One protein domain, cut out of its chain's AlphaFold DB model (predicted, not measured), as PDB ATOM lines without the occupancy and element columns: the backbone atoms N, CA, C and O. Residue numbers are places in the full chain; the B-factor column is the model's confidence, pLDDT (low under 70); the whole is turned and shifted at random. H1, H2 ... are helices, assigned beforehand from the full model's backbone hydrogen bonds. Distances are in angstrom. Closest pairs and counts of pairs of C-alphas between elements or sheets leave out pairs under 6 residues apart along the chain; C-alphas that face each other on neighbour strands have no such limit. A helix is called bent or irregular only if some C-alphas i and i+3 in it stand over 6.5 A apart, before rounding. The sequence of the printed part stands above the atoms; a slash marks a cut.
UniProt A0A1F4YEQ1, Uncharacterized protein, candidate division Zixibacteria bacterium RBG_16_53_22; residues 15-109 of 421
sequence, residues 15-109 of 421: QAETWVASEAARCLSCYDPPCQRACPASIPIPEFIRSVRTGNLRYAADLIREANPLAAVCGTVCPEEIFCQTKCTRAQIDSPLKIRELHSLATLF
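This is residues 15 to 109 of the 421 residues of an uncharacterized protein of candidate division Zixibacteria bacterium RBG_16_53_22 (UniProt A0A1F4YEQ1). A helical hairpin, H3 and H4, makes one side of this rounded domain, and the last helix, H7, packs on it steeply tilted, coming closest with Ala 106 to Val 52 of H3 and Leu 57 of H4, next to the hairpin's tight link, with H5 packed on H7. H1 packs on H3 by its last turns, while the two short helices H2 and H6 sit among loops. The printed part has 95 residues with seven named helices, H1 to H7 in order along the chain, and no named strand. The class is all helix, with mostly crossed packing. The whole is compact, with a radius of gyration of the C-alphas of 11.8 A and spans of 32 by 30 by 23 A.

Begin with H1, residues 15 to 25, which touches H3, residues 45 to 53, at a steep tilt of 43 degrees, opposite ways; look at the closest C-alphas, Ala 24 and Arg 53, 5.2 A apart. H2, residues 34 to 37, and H3 only just touch, only at the corner, with 3 pairs of C-alphas within 8 A, the closest Gln 36 and Ile 45 at 5.7 A. H3 and H4, residues 57 to 67, form a hairpin at a shallow tilt of 15 degrees, opposite ways; the closest C-alphas, Phe 48 and Ala 60, are 4.3 A apart. H7, residues 99 to 108, touches H4 about perpendicular at 76 degrees, closest at the C-alphas of Leu 57 and Ala 106, 5.1 A. H5, residues 71 to 77, touches H7 at a steep tilt of 49 degrees, opposite ways, with the closest C-alphas, Gly 75 and Ser 104, 4.1 A apart. H6, residues 89 to 92, touches no helix. In H1, H3, H5 and H7 every O i to N i+4 pair is within hydrogen-bond range, in H4 6 of 7, and H2 and H6 are too short for such a pair.

Find C-alpha 15 at (-11.287, 85.854, 62.169); from there H1 runs 15.4 A to C-alpha 25. After H2, residues 34 to 37, H3 runs 12.1 A from residue 45 to 53. H4 starts at C-alpha 57, (-19.679, 94.593, 50.228), and runs 15.8 A to residue 67. H5 spans 10.2 A from residue 71 to 77. H6, residues 89 to 92, is neither bent nor irregular, but only just: C-alphas 89 and 92 are 6.1 A apart. H7 runs 13.9 A from residue 99 to C-alpha 108 at (-11.888, 90.630, 44.727).

The two C-alphas farthest apart, of Pro 69 and Ile 93, are 32.4 A apart. The printed part has no cut, and the link from H5 to H6, 11 residues, is long. Residues 15 to 17 are under 70 in pLDDT; the mean of the printed part is 92.5.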
ATOM      1  N   GLN A  15     -12.406  84.973  61.842       50.53
ATOM      2  CA  GLN A  15     -11.287  85.854  62.169       50.53
ATOM      3  C   GLN A  15     -11.104  87.011  61.165       50.53
ATOM      4  O   GLN A  15     -10.925  88.153  61.589       50.53
ATOM      5  N   ALA A  16     -11.211  86.752  59.858       61.69
ATOM      6  CA  ALA A  16     -11.235  87.794  58.833       61.69
ATOM      7  C   ALA A  16     -12.435  88.736  59.027       61.69
ATOM      8  O   ALA A  16     -12.254  89.949  59.013       61.69
ATOM      9  N   GLU A  17     -13.628  88.210  59.323       66.19
ATOM     10  CA  GLU A  17     -14.815  89.033  59.611       66.19
ATOM     11  C   GLU A  17     -14.602  89.944  60.833       66.19
ATOM     12  O   GLU A  17     -14.920  91.135  60.787       66.19
ATOM     13  N   THR A  18     -13.995  89.421  61.909       74.12
ATOM     14  CA  THR A  18     -13.678  90.232  63.099       74.12
ATOM     15  C   THR A  18     -12.638  91.319  62.829       74.12
ATOM     16  O   THR A  18     -12.773  92.430  63.345       74.12
ATOM     17  N   TRP A  19     -11.626  91.041  62.001       88.75
ATOM     18  CA  TRP A  19     -10.617  92.034  61.640       88.75
ATOM     19  C   TRP A  19     -11.207  93.137  60.757       88.75
ATOM     20  O   TRP A  19     -11.010  94.311  61.059       88.75
ATOM     21  N   VAL A  20     -11.989  92.783  59.732       86.00
ATOM     22  CA  VAL A  20     -12.631  93.752  58.829       86.00
ATOM     23  C   VAL A  20     -13.524  94.710  59.604       86.00
ATOM     24  O   VAL A  20     -13.423  95.923  59.426       86.00
ATOM     25  N   ALA A  21     -14.373  94.183  60.492       83.19
ATOM     26  CA  ALA A  21     -15.248  95.011  61.312       83.19
ATOM     27  C   ALA A  21     -14.440  95.971  62.202       83.19
ATOM     28  O   ALA A  21     -14.757  97.159  62.271       83.19
ATOM     29  N   SER A  22     -13.368  95.478  62.830       91.12
ATOM     30  CA  SER A  22     -12.472  96.286  63.663       91.12
ATOM     31  C   SER A  22     -11.758  97.372  62.856       91.12
ATOM     32  O   SER A  22     -11.752  98.536  63.252       91.12
ATOM     33  N   GLU A  23     -11.175  97.025  61.709       95.38
ATOM     34  CA  GLU A  23     -10.404  97.955  60.885       95.38
ATOM     35  C   GLU A  23     -11.310  98.999  60.218       95.38
ATOM     36  O   GLU A  23     -11.026 100.194  60.274       95.38
ATOM     37  N   ALA A  24     -12.463  98.599  59.676       94.94
ATOM     38  CA  ALA A  24     -13.430  99.533  59.104       94.94
ATOM     39  C   ALA A  24     -14.034 100.472  60.169       94.94
ATOM     40  O   ALA A  24     -14.277 101.652  59.892       94.94
ATOM     41  N   ALA A  25     -14.231  99.997  61.407       94.00
ATOM     42  CA  ALA A  25     -14.706 100.818  62.524       94.00
ATOM     43  C   ALA A  25     -13.709 101.906  62.949       94.00
ATOM     44  O   ALA A  25     -14.124 102.925  63.505       94.00
ATOM     45  N   ARG A  26     -12.415 101.749  62.642       96.12
ATOM     46  CA  ARG A  26     -11.409 102.791  62.891       96.12
ATOM     47  C   ARG A  26     -11.610 104.013  61.994       96.12
ATOM     48  O   ARG A  26     -11.096 105.082  62.323       96.12
ATOM     49  N   CYS A  27     -12.328 103.904  60.877       96.88
ATOM     50  CA  CYS A  27     -12.480 105.017  59.950       96.88
ATOM     51  C   CYS A  27     -13.244 106.198  60.559       96.88
ATOM     52  O   CYS A  27     -14.394 106.074  60.973       96.88
ATOM     53  N   LEU A  28     -12.604 107.373  60.545       96.12
ATOM     54  CA  LEU A  28     -13.148 108.613  61.109       96.12
ATOM     55  C   LEU A  28     -14.265 109.229  60.258       96.12
ATOM     56  O   LEU A  28     -14.893 110.182  60.700       96.12
ATOM     57  N   SER A  29     -14.506 108.714  59.046       95.31
ATOM     58  CA  SER A  29     -15.452 109.302  58.089       95.31
ATOM     59  C   SER A  29     -15.240 110.814  57.913       95.31
ATOM     60  O   SER A  29     -16.176 111.597  58.048       95.31
ATOM     61  N   CYS A  30     -13.986 111.222  57.674       95.94
ATOM     62  CA  CYS A  30     -13.603 112.627  57.541       95.94
ATOM     63  C   CYS A  30     -14.487 113.347  56.510       95.94
ATOM     64  O   CYS A  30     -14.675 112.826  55.416       95.94
ATOM     65  N   TYR A  31     -14.969 114.550  56.844       91.88
ATOM     66  CA  TYR A  31     -15.812 115.361  55.955       91.88
ATOM     67  C   TYR A  31     -15.103 115.756  54.649       91.88
ATOM     68  O   TYR A  31     -15.677 115.627  53.576       91.88
ATOM     69  N   ASP A  32     -13.844 116.197  54.743       93.44
ATOM     70  CA  ASP A  32     -12.971 116.454  53.593       93.44
ATOM     71  C   ASP A  32     -11.841 115.404  53.581       93.44
ATOM     72  O   ASP A  32     -10.755 115.649  54.125       93.44
ATOM     73  N   PRO A  33     -12.085 114.194  53.042       96.38
ATOM     74  CA  PRO A  33     -11.212 113.038  53.226       96.38
ATOM     75  C   PRO A  33      -9.876 113.163  52.470       96.38
ATOM     76  O   PRO A  33      -9.837 113.019  51.244       96.38
ATOM     77  N   PRO A  34      -8.734 113.339  53.173       96.69
ATOM     78  CA  PRO A  34      -7.431 113.481  52.517       96.69
ATOM     79  C   PRO A  34      -7.016 112.219  51.753       96.69
ATOM     80  O   PRO A  34      -6.316 112.306  50.749       96.69
ATOM     81  N   CYS A  35      -7.484 111.045  52.187       96.94
ATOM     82  CA  CYS A  35      -7.245 109.783  51.501       96.94
ATOM     83  C   CYS A  35      -7.882 109.744  50.101       96.94
ATOM     84  O   CYS A  35      -7.257 109.234  49.174       96.94
ATOM     85  N   GLN A  36      -9.090 110.293  49.934       97.00
ATOM     86  CA  GLN A  36      -9.778 110.354  48.642       97.00
ATOM     87  C   GLN A  36      -9.132 111.388  47.724       97.00
ATOM     88  O   GLN A  36      -8.866 111.069  46.572       97.00
ATOM     89  N   ARG A  37      -8.793 112.582  48.236       96.25
ATOM     90  CA  ARG A  37      -8.066 113.600  47.449       96.25
ATOM     91  C   ARG A  37      -6.705 113.106  46.956       96.25
ATOM     92  O   ARG A  37      -6.239 113.528  45.906       96.25
ATOM     93  N   ALA A  38      -6.066 112.226  47.721       96.88
ATOM     94  CA  ALA A  38      -4.790 111.620  47.364       96.88
ATOM     95  C   ALA A  38      -4.912 110.419  46.415       96.88
ATOM     96  O   ALA A  38      -3.897 109.956  45.904       96.88
ATOM     97  N   CYS A  39      -6.115 109.878  46.210       97.50
ATOM     98  CA  CYS A  39      -6.350 108.785  45.278       97.50
ATOM     99  C   CYS A  39      -6.500 109.353  43.859       97.50
ATOM    100  O   CYS A  39      -7.448 110.101  43.629       97.50
ATOM    101  N   PRO A  40      -5.652 108.975  42.881       96.88
ATOM    102  CA  PRO A  40      -5.763 109.508  41.521       96.88
ATOM    103  C   PRO A  40      -7.118 109.229  40.851       96.88
ATOM    104  O   PRO A  40      -7.608 110.054  40.088       96.88
ATOM    105  N   ALA A  41      -7.756 108.097  41.170       96.25
ATOM    106  CA  ALA A  41      -9.089 107.752  40.669       96.25
ATOM    107  C   ALA A  41     -10.241 108.440  41.437       96.25
ATOM    108  O   ALA A  41     -11.401 108.326  41.037       96.25
ATOM    109  N   SER A  42      -9.942 109.156  42.527       95.62
ATOM    110  CA  SER A  42     -10.916 109.828  43.401       95.62
ATOM    111  C   SER A  42     -11.984 108.894  43.983       95.62
ATOM    112  O   SER A  42     -13.148 109.279  44.098       95.62
ATOM    113  N   ILE A  43     -11.591 107.670  44.356       96.81
ATOM    114  CA  ILE A  43     -12.478 106.681  44.995       96.81
ATOM    115  C   ILE A  43     -13.121 107.293  46.257       96.81
ATOM    116  O   ILE A  43     -12.397 107.899  47.050       96.81
ATOM    117  N   PRO A  44     -14.435 107.117  46.496       96.81
ATOM    118  CA  PRO A  44     -15.117 107.591  47.705       96.81
ATOM    119  C   PRO A  44     -14.767 106.704  48.914       96.81
ATOM    120  O   PRO A  44     -15.471 105.755  49.273       96.81
ATOM    121  N   ILE A  45     -13.581 106.946  49.487       97.44
ATOM    122  CA  ILE A  45     -12.964 106.060  50.486       97.44
ATOM    123  C   ILE A  45     -13.789 105.951  51.777       97.44
ATOM    124  O   ILE A  45     -14.050 104.827  52.213       97.44
ATOM    125  N   PRO A  46     -14.203 107.058  52.425       97.19
ATOM    126  CA  PRO A  46     -15.058 106.973  53.608       97.19
ATOM    127  C   PRO A  46     -16.358 106.198  53.373       97.19
ATOM    128  O   PRO A  46     -16.798 105.454  54.250       97.19
ATOM    129  N   GLU A  47     -16.968 106.367  52.204       97.06
ATOM    130  CA  GLU A  47     -18.260 105.800  51.832       97.06
ATOM    131  C   GLU A  47     -18.160 104.292  51.604       97.06
ATOM    132  O   GLU A  47     -18.955 103.534  52.172       97.06
ATOM    133  N   PHE A  48     -17.158 103.830  50.845       96.50
ATOM    134  CA  PHE A  48     -16.990 102.390  50.657       96.50
ATOM    135  C   PHE A  48     -16.590 101.721  51.977       96.50
ATOM    136  O   PHE A  48     -17.130 100.666  52.299       96.50
ATOM    137  N   ILE A  49     -15.725 102.336  52.800       96.88
ATOM    138  CA  ILE A  49     -15.344 101.759  54.102       96.88
ATOM    139  C   ILE A  49     -16.554 101.689  55.038       96.88
ATOM    140  O   ILE A  49     -16.726 100.703  55.757       96.88
ATOM    141  N   ARG A  50     -17.436 102.696  55.018       95.31
ATOM    142  CA  ARG A  50     -18.702 102.654  55.763       95.31
ATOM    143  C   ARG A  50     -19.578 101.485  55.314       95.31
ATOM    144  O   ARG A  50     -20.170 100.832  56.167       95.31
ATOM    145  N   SER A  51     -19.624 101.215  54.015       94.31
ATOM    146  CA  SER A  51     -20.392 100.110  53.431       94.31
ATOM    147  C   SER A  51     -19.800  98.746  53.801       94.31
ATOM    148  O   SER A  51     -20.535  97.850  54.215       94.31
ATOM    149  N   VAL A  52     -18.466  98.621  53.786       92.94
ATOM    150  CA  VAL A  52     -17.741  97.451  54.311       92.94
ATOM    151  C   VAL A  52     -18.058  97.235  55.792       92.94
ATOM    152  O   VAL A  52     -18.370  96.119  56.199       92.94
ATOM    153  N   ARG A  53     -18.070  98.304  56.598       90.94
ATOM    154  CA  ARG A  53     -18.397  98.243  58.032       90.94
ATOM    155  C   ARG A  53     -19.799  97.695  58.304       90.94
ATOM    156  O   ARG A  53     -20.000  97.050  59.326       90.94
ATOM    157  N   THR A  54     -20.770  97.960  57.428       89.69
ATOM    158  CA  THR A  54     -22.146  97.446  57.562       89.69
ATOM    159  C   THR A  54     -22.366  96.115  56.838       89.69
ATOM    160  O   THR A  54     -23.506  95.674  56.732       89.69
ATOM    161  N   GLY A  55     -21.310  95.486  56.309       88.25
ATOM    162  CA  GLY A  55     -21.387  94.216  55.581       88.25
ATOM    163  C   GLY A  55     -21.952  94.322  54.159       88.25
ATOM    164  O   GLY A  55     -22.128  93.304  53.497       88.25
ATOM    165  N   ASN A  56     -22.215  95.532  53.655       90.56
ATOM    166  CA  ASN A  56     -22.704  95.737  52.293       90.56
ATOM    167  C   ASN A  56     -21.524  95.829  51.313       90.56
ATOM    168  O   ASN A  56     -21.193  96.902  50.804       90.56
ATOM    169  N   LEU A  57     -20.857  94.689  51.098       90.25
ATOM    170  CA  LEU A  57     -19.679  94.593  50.228       90.25
ATOM    171  C   LEU A  57     -20.009  94.908  48.768       90.25
ATOM    172  O   LEU A  57     -19.223  95.581  48.112       90.25
ATOM    173  N   ARG A  58     -21.197  94.514  48.296       90.56
ATOM    174  CA  ARG A  58     -21.655  94.816  46.937       90.56
ATOM    175  C   ARG A  58     -21.705  96.318  46.676       90.56
ATOM    176  O   ARG A  58     -21.071  96.796  45.746       90.56
ATOM    177  N   TYR A  59     -22.376  97.077  47.544       92.50
ATOM    178  CA  TYR A  59     -22.437  98.531  47.391       92.50
ATOM    179  C   TYR A  59     -21.059  99.194  47.545       92.50
ATOM    180  O   TYR A  59     -20.755 100.161  46.850       92.50
ATOM    181  N   ALA A  60     -20.191  98.657  48.411       94.25
ATOM    182  CA  ALA A  60     -18.806  99.118  48.499       94.25
ATOM    183  C   ALA A  60     -18.053  98.917  47.171       94.25
ATOM    184  O   ALA A  60     -17.344  99.823  46.731       94.25
ATOM    185  N   ALA A  61     -18.218  97.760  46.527       93.94
ATOM    186  CA  ALA A  61     -17.617  97.462  45.233       93.94
ATOM    187  C   ALA A  61     -18.151  98.377  44.126       93.94
ATOM    188  O   ALA A  61     -17.358  98.887  43.337       93.94
ATOM    189  N   ASP A  62     -19.464  98.626  44.096       92.56
ATOM    190  CA  ASP A  62     -20.107  99.505  43.112       92.56
ATOM    191  C   ASP A  62     -19.542 100.935  43.200       92.56
ATOM    192  O   ASP A  62     -19.101 101.491  42.193       92.56
ATOM    193  N   LEU A  63     -19.434 101.488  44.417       94.31
ATOM    194  CA  LEU A  63     -18.820 102.801  44.669       94.31
ATOM    195  C   LEU A  63     -17.365 102.884  44.186       94.31
ATOM    196  O   LEU A  63     -16.917 103.912  43.675       94.31
ATOM    197  N   ILE A  64     -16.597 101.808  44.368       96.06
ATOM    198  CA  ILE A  64     -15.210 101.747  43.903       96.06
ATOM    199  C   ILE A  64     -15.169 101.685  42.371       96.06
ATOM    200  O   ILE A  64     -14.386 102.415  41.759       96.06
ATOM    201  N   ARG A  65     -16.003 100.841  41.756       93.81
ATOM    202  CA  ARG A  65     -16.043 100.605  40.305       93.81
ATOM    203  C   ARG A  65     -16.503 101.814  39.509       93.81
ATOM    204  O   ARG A  65     -15.976 102.049  38.425       93.81
ATOM    205  N   GLU A  66     -17.407 102.616  40.066       91.25
ATOM    206  CA  GLU A  66     -17.812 103.900  39.482       91.25
ATOM    207  C   GLU A  66     -16.609 104.846  39.297       91.25
ATOM    208  O   GLU A  66     -16.503 105.584  38.313       91.25
ATOM    209  N   ALA A  67     -15.664 104.813  40.241       93.31
ATOM    210  CA  ALA A  67     -14.454 105.622  40.190       93.31
ATOM    211  C   ALA A  67     -13.302 104.950  39.422       93.31
ATOM    212  O   ALA A  67     -12.496 105.653  38.807       93.31
ATOM    213  N   ASN A  68     -13.209 103.620  39.471       95.69
ATOM    214  CA  ASN A  68     -12.110 102.829  38.930       95.69
ATOM    215  C   ASN A  68     -12.599 101.448  38.441       95.69
ATOM    216  O   ASN A  68     -12.809 100.566  39.274       95.69
ATOM    217  N   PRO A  69     -12.678 101.197  37.121       94.56
ATOM    218  CA  PRO A  69     -13.099  99.895  36.604       94.56
ATOM    219  C   PRO A  69     -12.068  98.774  36.810       94.56
ATOM    220  O   PRO A  69     -12.419  97.609  36.675       94.56
ATOM    221  N   LEU A  70     -10.818  99.101  37.163       96.56
ATOM    222  CA  LEU A  70      -9.787  98.135  37.559       96.56
ATOM    223  C   LEU A  70      -9.735  98.007  39.089       96.56
ATOM    224  O   LEU A  70      -8.717  98.283  39.738       96.56
ATOM    225  N   ALA A  71     -10.885  97.706  39.681       95.69
ATOM    226  CA  ALA A  71     -11.097  97.717  41.119       95.69
ATOM    227  C   ALA A  71     -10.351  96.569  41.819       95.69
ATOM    228  O   ALA A  71      -9.624  96.796  42.783       95.69
ATOM    229  N   ALA A  72     -10.466  95.334  41.334       95.88
ATOM    230  CA  ALA A  72      -9.783  94.187  41.932       95.88
ATOM    231  C   ALA A  72      -8.257  94.277  41.763       95.88
ATOM    232  O   ALA A  72      -7.505  94.012  42.708       95.88
ATOM    233  N   VAL A  73      -7.779  94.734  40.602       97.31
ATOM    234  CA  VAL A  73      -6.352  94.969  40.343       97.31
ATOM    235  C   VAL A  73      -5.798  96.035  41.291       97.31
ATOM    236  O   VAL A  73      -4.829  95.774  42.006       97.31
ATOM    237  N   CYS A  74      -6.415  97.217  41.368       96.81
ATOM    238  CA  CYS A  74      -5.960  98.282  42.268       96.81
ATOM    239  C   CYS A  74      -6.090  97.893  43.747       96.81
ATOM    240  O   CYS A  74      -5.192  98.191  44.533       96.81
ATOM    241  N   GLY A  75      -7.151  97.179  44.130       95.31
ATOM    242  CA  GLY A  75      -7.292  96.603  45.467       95.31
ATOM    243  C   GLY A  75      -6.161  95.631  45.813       95.31
ATOM    244  O   GLY A  75      -5.799  95.506  46.975       95.31
ATOM    245  N   THR A  76      -5.541  94.996  44.819       94.81
ATOM    246  CA  THR A  76      -4.441  94.051  45.037       94.81
ATOM    247  C   THR A  76      -3.073  94.729  45.044       94.81
ATOM    248  O   THR A  76      -2.264  94.447  45.924       94.81
ATOM    249  N   VAL A  77      -2.779  95.633  44.102       94.44
ATOM    250  CA  VAL A  77      -1.403  96.129  43.877       94.44
ATOM    251  C   VAL A  77      -1.207  97.640  43.991       94.44
ATOM    252  O   VAL A  77      -0.092  98.104  43.755       94.44
ATOM    253  N   CYS A  78      -2.226  98.427  44.359       95.25
ATOM    254  CA  CYS A  78      -2.001  99.858  44.585       95.25
ATOM    255  C   CYS A  78      -0.916 100.090  45.649       95.25
ATOM    256  O   CYS A  78      -0.902  99.416  46.679       95.25
ATOM    257  N   PRO A  79      -0.041 101.082  45.454       92.06
ATOM    258  CA  PRO A  79       0.992 101.372  46.428       92.06
ATOM    259  C   PRO A  79       0.427 102.090  47.644       92.06
ATOM    260  O   PRO A  79      -0.010 103.241  47.579       92.06
ATOM    261  N   GLU A  80       0.491 101.411  48.784       85.94
ATOM    262  CA  GLU A  80       0.028 101.944  50.065       85.94
ATOM    263  C   GLU A  80       0.794 103.206  50.485       85.94
ATOM    264  O   GLU A  80       0.253 104.068  51.171       85.94
ATOM    265  N   GLU A  81       2.043 103.332  50.044       86.56
ATOM    266  CA  GLU A  81       3.016 104.289  50.566       86.56
ATOM    267  C   GLU A  81       2.950 105.680  49.910       86.56
ATOM    268  O   GLU A  81       3.553 106.624  50.418       86.56
ATOM    269  N   ILE A  82       2.211 105.860  48.809       90.44
ATOM    270  CA  ILE A  82       2.269 107.117  48.029       90.44
ATOM    271  C   ILE A  82       0.914 107.794  47.775       90.44
ATOM    272  O   ILE A  82       0.898 108.934  47.315       90.44
ATOM    273  N   PHE A  83      -0.209 107.147  48.111       95.25
ATOM    274  CA  PHE A  83      -1.555 107.680  47.855       95.25
ATOM    275  C   PHE A  83      -2.437 107.720  49.113       95.25
ATOM    276  O   PHE A  83      -2.166 108.442  50.071       95.25
ATOM    277  N   CYS A  84      -3.549 106.982  49.105       96.50
ATOM    278  CA  CYS A  84      -4.647 107.164  50.041       96.50
ATOM    279  C   CYS A  84      -4.289 106.817  51.492       96.50
ATOM    280  O   CYS A  84      -4.703 107.534  52.404       96.50
ATOM    281  N   GLN A  85      -3.523 105.744  51.721       95.12
ATOM    282  CA  GLN A  85      -3.190 105.283  53.072       95.12
ATOM    283  C   GLN A  85      -2.244 106.243  53.783       95.12
ATOM    284  O   GLN A  85      -2.511 106.607  54.927       95.12
ATOM    285  N   THR A  86      -1.197 106.730  53.115       93.31
ATOM    286  CA  THR A  86      -0.256 107.677  53.737       93.31
ATOM    287  C   THR A  86      -0.850 109.048  54.013       93.31
ATOM    288  O   THR A  86      -0.334 109.774  54.858       93.31
ATOM    289  N   LYS A  87      -1.954 109.406  53.352       96.19
ATOM    290  CA  LYS A  87      -2.694 110.644  53.635       96.19
ATOM    291  C   LYS A  87      -3.834 110.460  54.636       96.19
ATOM    292  O   LYS A  87      -4.526 111.428  54.933       96.19
ATOM    293  N   CYS A  88      -4.045 109.261  55.180       96.69
ATOM    294  CA  CYS A  88      -5.085 109.015  56.177       96.69
ATOM    295  C   CYS A  88      -4.854 109.854  57.447       96.69
ATOM    296  O   CYS A  88      -3.784 109.792  58.048       96.69
ATOM    297  N   THR A  89      -5.881 110.569  57.919       96.19
ATOM    298  CA  THR A  89      -5.810 111.390  59.143       96.19
ATOM    299  C   THR A  89      -5.389 110.586  60.380       96.19
ATOM    300  O   THR A  89      -4.694 111.117  61.243       96.19
ATOM    301  N   ARG A  90      -5.732 109.288  60.456       95.06
ATOM    302  CA  ARG A  90      -5.313 108.421  61.574       95.06
ATOM    303  C   ARG A  90      -3.807 108.198  61.668       95.06
ATOM    304  O   ARG A  90      -3.341 107.835  62.741       95.06
ATOM    305  N   ALA A  91      -3.040 108.461  60.609       92.38
ATOM    306  CA  ALA A  91      -1.582 108.388  60.672       92.38
ATOM    307  C   ALA A  91      -0.985 109.321  61.748       92.38
ATOM    308  O   ALA A  91       0.128 109.080  62.195       92.38
ATOM    309  N   GLN A  92      -1.725 110.354  62.178       91.88
ATOM    310  CA  GLN A  92      -1.339 111.279  63.254       91.88
ATOM    311  C   GLN A  92      -1.887 110.895  64.641       91.88
ATOM    312  O   GLN A  92      -1.698 111.637  65.600       91.88
ATOM    313  N   ILE A  93      -2.615 109.782  64.749       93.19
ATOM    314  CA  ILE A  93      -3.236 109.316  65.997       93.19
ATOM    315  C   ILE A  93      -2.592 108.001  66.427       93.19
ATOM    316  O   ILE A  93      -2.099 107.885  67.543       93.19
ATOM    317  N   ASP A  94      -2.607 107.010  65.539       93.06
ATOM    318  CA  ASP A  94      -2.065 105.680  65.793       93.06
ATOM    319  C   ASP A  94      -1.402 105.112  64.534       93.06
ATOM    320  O   ASP A  94      -0.183 105.135  64.400       93.06
ATOM    321  N   SER A  95      -2.193 104.631  63.581       94.12
ATOM    322  CA  SER A  95      -1.717 104.121  62.305       94.12
ATOM    323  C   SER A  95      -2.728 104.465  61.215       94.12
ATOM    324  O   SER A  95      -3.931 104.545  61.486       94.12
ATOM    325  N   PRO A  96      -2.289 104.634  59.957       95.62
ATOM    326  CA  PRO A  96      -3.223 104.755  58.849       95.62
ATOM    327  C   PRO A  96      -4.124 103.516  58.765       95.62
ATOM    328  O   PRO A  96      -3.730 102.417  59.165       95.62
ATOM    329  N   LEU A  97      -5.323 103.716  58.215       96.06
ATOM    330  CA  LEU A  97      -6.213 102.617  57.848       96.06
ATOM    331  C   LEU A  97      -5.569 101.736  56.783       96.06
ATOM    332  O   LEU A  97      -4.917 102.235  55.861       96.06
ATOM    333  N   LYS A  98      -5.874 100.445  56.837       95.88
ATOM    334  CA  LYS A  98      -5.564  99.469  55.793       95.88
ATOM    335  C   LYS A  98      -6.546  99.547  54.622       95.88
ATOM    336  O   LYS A  98      -7.314  98.633  54.342       95.88
ATOM    337  N   ILE A  99      -6.540 100.694  53.939       96.69
ATOM    338  CA  ILE A  99      -7.505 101.021  52.877       96.69
ATOM    339  C   ILE A  99      -7.431 100.020  51.718       96.69
ATOM    340  O   ILE A  99      -8.479  99.603  51.236       96.69
ATOM    341  N   ARG A 100      -6.232  99.626  51.269       95.25
ATOM    342  CA  ARG A 100      -6.054  98.654  50.182       95.25
ATOM    343  C   ARG A 100      -6.611  97.285  50.554       95.25
ATOM    344  O   ARG A 100      -7.290  96.678  49.741       95.25
ATOM    345  N   GLU A 101      -6.384  96.830  51.780       94.00
ATOM    346  CA  GLU A 101      -6.888  95.541  52.264       94.00
ATOM    347  C   GLU A 101      -8.432  95.543  52.334       94.00
ATOM    348  O   GLU A 101      -9.074  94.617  51.841       94.00
ATOM    349  N   LEU A 102      -9.045  96.627  52.838       95.19
ATOM    350  CA  LEU A 102     -10.507  96.810  52.825       95.19
ATOM    351  C   LEU A 102     -11.078  96.926  51.400       95.19
ATOM    352  O   LEU A 102     -12.156  96.405  51.124       95.19
ATOM    353  N   HIS A 103     -10.364  97.599  50.495       95.38
ATOM    354  CA  HIS A 103     -10.708  97.693  49.074       95.38
ATOM    355  C   HIS A 103     -10.677  96.301  48.433       95.38
ATOM    356  O   HIS A 103     -11.671  95.892  47.843       95.38
ATOM    357  N   SER A 104      -9.577  95.558  48.588       93.25
ATOM    358  CA  SER A 104      -9.411  94.203  48.052       93.25
ATOM    359  C   SER A 104     -10.540  93.279  48.496       93.25
ATOM    360  O   SER A 104     -11.137  92.603  47.665       93.25
ATOM    361  N   LEU A 105     -10.899  93.309  49.785       91.12
ATOM    362  CA  LEU A 105     -12.025  92.537  50.309       91.12
ATOM    363  C   LEU A 105     -13.335  92.858  49.579       91.12
ATOM    364  O   LEU A 105     -14.085  91.946  49.241       91.12
ATOM    365  N   ALA A 106     -13.616  94.145  49.360       91.75
ATOM    366  CA  ALA A 106     -14.846  94.578  48.712       91.75
ATOM    367  C   ALA A 106     -14.907  94.168  47.233       91.75
ATOM    368  O   ALA A 106     -15.994  93.933  46.724       91.75
ATOM    369  N   THR A 107     -13.770  94.079  46.535       91.56
ATOM    370  CA  THR A 107     -13.759  93.974  45.066       91.56
ATOM    371  C   THR A 107     -13.337  92.614  44.529       91.56
ATOM    372  O   THR A 107     -13.788  92.236  43.452       91.56
ATOM    373  N   LEU A 108     -12.510  91.851  45.252       82.56
ATOM    374  CA  LEU A 108     -11.888  90.630  44.727       82.56
ATOM    375  C   LEU A 108     -12.893  89.501  44.454       82.56
ATOM    376  O   LEU A 108     -12.701  88.716  43.528       82.56
ATOM    377  N   PHE A 109     -13.952  89.409  45.261       76.44
ATOM    378  CA  PHE A 109     -14.965  88.351  45.153       76.44
ATOM    379  C   PHE A 109     -16.298  88.844  44.596       76.44
ATOM    380  O   PHE A 109     -17.170  88.028  44.294       76.44
TER     381      PHE A 109